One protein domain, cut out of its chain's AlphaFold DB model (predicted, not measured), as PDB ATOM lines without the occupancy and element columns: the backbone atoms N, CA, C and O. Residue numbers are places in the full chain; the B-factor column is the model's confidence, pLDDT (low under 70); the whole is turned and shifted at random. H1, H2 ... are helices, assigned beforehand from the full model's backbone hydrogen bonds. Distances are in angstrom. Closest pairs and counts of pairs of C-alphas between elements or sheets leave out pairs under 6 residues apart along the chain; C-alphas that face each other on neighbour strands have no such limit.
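Overview. This is residues 12 to 52 of the 219 residues of an uncharacterized protein of Polyporus arcularius HHB13444 (UniProt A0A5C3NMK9). The model has little regular structure: a flat, loose piece of chain in which two short helices, H1 and H2, touch, while residues 17 to 18 pair antiparallel with residues 48 to 49. Residues 26 to 31, in the link between the helices, stick out. The printed part has 41 residues, 13 of them in named helices, H1 then H2, with no named strand, and its class is all helix. It is loose, with a radius of gyration of the C-alphas of 11.6 A, and spans 31 by 22 by 10 A.

Along the chain. H1 is residues 20 to 23, beginning at C-alpha 20 (22.593, -29.976, -32.712). H2 is residues 34 to 42, 12.3 A long, ending at C-alpha 42 (19.034, -34.602, -41.345).

Arrangement. H1 and H2 touch, and their closest C-alphas, of Trp 21 and Ala 37, are 4.8 A apart. In H2 every O i to N i+4 pair is within hydrogen-bond range; H1 is too short for such a pair.

Size, cuts and confidence. The two C-alphas farthest apart, of Thr 35 and Val 52, are 32.0 A apart. The printed part has no cut, and the link from H1 to H2 is short. Residue 29 and residues 51 to 52 have pLDDT under 70.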
ATOM      1  N   ILE A  12      26.331 -29.997 -17.188       80.38
ATOM      2  CA  ILE A  12      26.408 -31.229 -17.977       80.38
ATOM      3  C   ILE A  12      27.784 -31.892 -17.754       80.38
ATOM      4  O   ILE A  12      28.807 -31.212 -17.902       80.38
ATOM      5  N   PRO A  13      27.841 -33.199 -17.429       85.50
ATOM      6  CA  PRO A  13      29.103 -33.909 -17.269       85.50
ATOM      7  C   PRO A  13      29.986 -33.818 -18.518       85.50
ATOM      8  O   PRO A  13      29.505 -33.893 -19.653       85.50
ATOM      9  N   VAL A  14      31.298 -33.710 -18.308       84.94
ATOM     10  CA  VAL A  14      32.285 -33.679 -19.397       84.94
ATOM     11  C   VAL A  14      32.191 -34.956 -20.232       84.94
ATOM     12  O   VAL A  14      31.987 -36.044 -19.695       84.94
ATOM     13  N   GLY A  15      32.321 -34.832 -21.551       82.00
ATOM     14  CA  GLY A  15      32.158 -35.975 -22.458       82.00
ATOM     15  C   GLY A  15      30.706 -36.295 -22.833       82.00
ATOM     16  O   GLY A  15      30.487 -37.174 -23.660       82.00
ATOM     17  N   THR A  16      29.719 -35.577 -22.287       88.31
ATOM     18  CA  THR A  16      28.329 -35.699 -22.747       88.31
ATOM     19  C   THR A  16      28.177 -35.002 -24.094       88.31
ATOM     20  O   THR A  16      28.369 -33.786 -24.187       88.31
ATOM     21  N   ALA A  17      27.834 -35.778 -25.119       89.19
ATOM     22  CA  ALA A  17      27.515 -35.286 -26.451       89.19
ATOM     23  C   ALA A  17      26.085 -34.732 -26.478       89.19
ATOM     24  O   ALA A  17      25.140 -35.402 -26.052       89.19
ATOM     25  N   VAL A  18      25.938 -33.503 -26.965       91.25
ATOM     26  CA  VAL A  18      24.649 -32.837 -27.142       91.25
ATOM     27  C   VAL A  18      24.404 -32.656 -28.640       91.25
ATOM     28  O   VAL A  18      25.161 -31.925 -29.287       91.25
ATOM     29  N   PRO A  19      23.361 -33.293 -29.201       91.81
ATOM     30  CA  PRO A  19      23.037 -33.146 -30.612       91.81
ATOM     31  C   PRO A  19      22.606 -31.731 -30.986       91.81
ATOM     32  O   PRO A  19      21.926 -31.051 -30.216       91.81
ATOM     33  N   ALA A  20      22.910 -31.317 -32.216       88.88
ATOM     34  CA  ALA A  20      22.593 -29.976 -32.712       88.88
ATOM     35  C   ALA A  20      21.092 -29.625 -32.627       88.88
ATOM     36  O   ALA A  20      20.732 -28.483 -32.342       88.88
ATOM     37  N   TRP A  21      20.201 -30.608 -32.805       91.12
ATOM     38  CA  TRP A  21      18.751 -30.402 -32.703       91.12
ATOM     39  C   TRP A  21      18.281 -30.016 -31.290       91.12
ATOM     40  O   TRP A  21      17.185 -29.471 -31.144       91.12
ATOM     41  N   ALA A  22      19.087 -30.274 -30.254       90.56
ATOM     42  CA  ALA A  22      18.755 -29.961 -28.865       90.56
ATOM     43  C   ALA A  22      18.906 -28.464 -28.532       90.56
ATOM     44  O   ALA A  22      18.349 -28.004 -27.539       90.56
ATOM     45  N   TYR A  23      19.595 -27.688 -29.376       86.25
ATOM     46  CA  TYR A  23      19.801 -26.241 -29.204       86.25
ATOM     47  C   TYR A  23      18.653 -25.382 -29.740       86.25
ATOM     48  O   TYR A  23      18.833 -24.205 -30.053       86.25
ATOM     49  N   GLN A  24      17.465 -25.959 -29.887       88.19
ATOM     50  CA  GLN A  24      16.334 -25.213 -30.399       88.19
ATOM     51  C   GLN A  24      15.885 -24.140 -29.399       88.19
ATOM     52  O   GLN A  24      15.634 -24.432 -28.231       88.19
ATOM     53  N   ASP A  25      15.756 -22.900 -29.871       82.81
ATOM     54  CA  ASP A  25      15.271 -21.786 -29.059       82.81
ATOM     55  C   ASP A  25      13.761 -21.918 -28.819       82.81
ATOM     56  O   ASP A  25      12.935 -21.626 -29.686       82.81
ATOM     57  N   VAL A  26      13.408 -22.389 -27.626       84.50
ATOM     58  CA  VAL A  26      12.016 -22.555 -27.189       84.50
ATOM     59  C   VAL A  26      11.430 -21.287 -26.561       84.50
ATOM     60  O   VAL A  26      10.250 -21.284 -26.219       84.50
ATOM     61  N   SER A  27      12.201 -20.197 -26.433       78.69
ATOM     62  CA  SER A  27      11.773 -18.985 -25.708       78.69
ATOM     63  C   SER A  27      10.679 -18.181 -26.418       78.69
ATOM     64  O   SER A  27       9.970 -17.405 -25.782       78.69
ATOM     65  N   ALA A  28      10.518 -18.369 -27.731       71.56
ATOM     66  CA  ALA A  28       9.531 -17.648 -28.532       71.56
ATOM     67  C   ALA A  28       8.165 -18.351 -28.608       71.56
ATOM     68  O   ALA A  28       7.150 -17.699 -28.858       71.56
ATOM     69  N   THR A  29       8.136 -19.673 -28.439       68.88
ATOM     70  CA  THR A  29       6.934 -20.494 -28.653       68.88
ATOM     71  C   THR A  29       6.522 -21.323 -27.446       68.88
ATOM     72  O   THR A  29       5.477 -21.952 -27.528       68.88
ATOM     73  N   ASP A  30       7.311 -21.367 -26.367       81.62
ATOM     74  CA  ASP A  30       7.123 -22.237 -25.189       81.62
ATOM     75  C   ASP A  30       7.045 -23.749 -25.504       81.62
ATOM     76  O   ASP A  30       6.825 -24.577 -24.619       81.62
ATOM     77  N   PHE A  31       7.264 -24.142 -26.764       85.00
ATOM     78  CA  PHE A  31       7.202 -25.522 -27.238       85.00
ATOM     79  C   PHE A  31       8.434 -25.885 -28.058       85.00
ATOM     80  O   PHE A  31       8.909 -25.102 -28.882       85.00
ATOM     81  N   PHE A  32       8.881 -27.129 -27.881       89.94
ATOM     82  CA  PHE A  32       9.855 -27.774 -28.750       89.94
ATOM     83  C   PHE A  32       9.196 -28.187 -30.077       89.94
ATOM     84  O   PHE A  32       8.232 -28.955 -30.110       89.94
ATOM     85  N   ASN A  33       9.719 -27.682 -31.186       87.38
ATOM     86  CA  ASN A  33       9.268 -27.939 -32.544       87.38
ATOM     87  C   ASN A  33      10.003 -29.144 -33.153       87.38
ATOM     88  O   ASN A  33      11.143 -29.051 -33.624       87.38
ATOM     89  N   LEU A  34       9.305 -30.280 -33.200       90.56
ATOM     90  CA  LEU A  34       9.812 -31.534 -33.766       90.56
ATOM     91  C   LEU A  34      10.181 -31.426 -35.251       90.56
ATOM     92  O   LEU A  34      11.125 -32.074 -35.690       90.56
ATOM     93  N   THR A  35       9.466 -30.613 -36.032       92.19
ATOM     94  CA  THR A  35       9.736 -30.461 -37.469       92.19
ATOM     95  C   THR A  35      11.082 -29.786 -37.709       92.19
ATOM     96  O   THR A  35      11.852 -30.237 -38.553       92.19
ATOM     97  N   VAL A  36      11.397 -28.745 -36.936       87.75
ATOM     98  CA  VAL A  36      12.700 -28.067 -37.011       87.75
ATOM     99  C   VAL A  36      13.813 -28.989 -36.513       87.75
ATOM    100  O   VAL A  36      14.857 -29.085 -37.153       87.75
ATOM    101  N   ALA A  37      13.576 -29.726 -35.424       89.25
ATOM    102  CA  ALA A  37      14.543 -30.683 -34.889       89.25
ATOM    103  C   ALA A  37      14.888 -31.791 -35.897       89.25
ATOM    104  O   ALA A  37      16.059 -32.115 -36.079       89.25
ATOM    105  N   PHE A  38      13.881 -32.326 -36.594       89.19
ATOM    106  CA  PHE A  38      14.079 -33.340 -37.630       89.19
ATOM    107  C   PHE A  38      14.877 -32.798 -38.823       89.19
ATOM    108  O   PHE A  38      15.742 -33.496 -39.343       89.19
ATOM    109  N   GLY A  39      14.629 -31.546 -39.222       89.12
ATOM    110  CA  GLY A  39      15.417 -30.877 -40.258       89.12
ATOM    111  C   GLY A  39      16.892 -30.746 -39.878       89.12
ATOM    112  O   GLY A  39      17.751 -31.113 -40.663       89.12
ATOM    113  N   VAL A  40      17.192 -30.304 -38.652       88.00
ATOM    114  CA  VAL A  40      18.581 -30.166 -38.168       88.00
ATOM    115  C   VAL A  40      19.276 -31.523 -38.033       88.00
ATOM    116  O   VAL A  40      20.464 -31.632 -38.317       88.00
ATOM    117  N   ALA A  41      18.549 -32.566 -37.626       87.50
ATOM    118  CA  ALA A  41      19.100 -33.915 -37.542       87.50
ATOM    119  C   ALA A  41      19.479 -34.489 -38.919       87.50
ATOM    120  O   ALA A  41      20.439 -35.242 -39.008       87.50
ATOM    121  N   ALA A  42      18.757 -34.128 -39.986       88.75
ATOM    122  CA  ALA A  42      19.034 -34.602 -41.345       88.75
ATOM    123  C   ALA A  42      20.298 -33.987 -41.975       88.75
ATOM    124  O   ALA A  42      20.788 -34.492 -42.981       88.75
ATOM    125  N   GLU A  43      20.812 -32.904 -41.398       88.00
ATOM    126  CA  GLU A  43      22.010 -32.205 -41.868       88.00
ATOM    127  C   GLU A  43      23.311 -32.802 -41.279       88.00
ATOM    128  O   GLU A  43      24.392 -32.283 -41.551       88.00
ATOM    129  N   ASP A  44      23.221 -33.869 -40.467       84.19
ATOM    130  CA  ASP A  44      24.353 -34.604 -39.869       84.19
ATOM    131  C   ASP A  44      25.413 -33.693 -39.210       84.19
ATOM    132  O   ASP A  44      26.626 -33.900 -39.325       84.19
ATOM    133  N   LEU A  45      24.960 -32.650 -38.503       87.62
ATOM    134  CA  LEU A  45      25.865 -31.757 -37.782       87.62
ATOM    135  C   LEU A  45      26.578 -32.510 -36.649       87.62
ATOM    136  O   LEU A  45      25.973 -33.362 -35.997       87.62
ATOM    137  N   PRO A  46      27.845 -32.163 -36.360       85.75
ATOM    138  CA  PRO A  46      28.573 -32.767 -35.258       85.75
ATOM    139  C   PRO A  46      27.924 -32.424 -33.913       85.75
ATOM    140  O   PRO A  46      27.526 -31.280 -33.671       85.75
ATOM    141  N   ASP A  47      27.891 -33.406 -33.015       89.75
ATOM    142  CA  ASP A  47      27.487 -33.190 -31.631       89.75
ATOM    143  C   ASP A  47      28.486 -32.271 -30.922       89.75
ATOM    144  O   ASP A  47      29.708 -32.385 -31.071       89.75
ATOM    145  N   THR A  48      27.968 -31.372 -30.093       85.81
ATOM    146  CA  THR A  48      28.802 -30.538 -29.230       85.81
ATOM    147  C   THR A  48      28.958 -31.206 -27.878       85.81
ATOM    148  O   THR A  48      27.976 -31.532 -27.214       85.81
ATOM    149  N   THR A  49      30.199 -31.370 -27.440       83.25
ATOM    150  CA  THR A  49      30.504 -31.928 -26.123       83.25
ATOM    151  C   THR A  49      30.756 -30.807 -25.128       83.25
ATOM    152  O   THR A  49      31.449 -29.837 -25.443       83.25
ATOM    153  N   ALA A  50      30.237 -30.949 -23.906       76.88
ATOM    154  CA  ALA A  50      30.591 -30.055 -22.809       76.88
ATOM    155  C   ALA A  50      32.115 -30.097 -22.579       76.88
ATOM    156  O   ALA A  50      32.666 -31.107 -22.132       76.88
ATOM    157  N   SER A  51      32.797 -29.007 -22.941       62.84
ATOM    158  CA  SER A  51      34.237 -28.847 -22.747       62.84
ATOM    159  C   SER A  51      34.517 -28.294 -21.354       62.84
ATOM    160  O   SER A  51      33.758 -27.472 -20.836       62.84
ATOM    161  N   VAL A  52      35.610 -28.745 -20.743       58.38
ATOM    162  CA  VAL A  52      36.049 -28.247 -19.438       58.38
ATOM    163  C   VAL A  52      36.336 -26.746 -19.576       58.38
ATOM    164  O   VAL A  52      37.134 -26.372 -20.441       58.38
TER     165      VAL A  52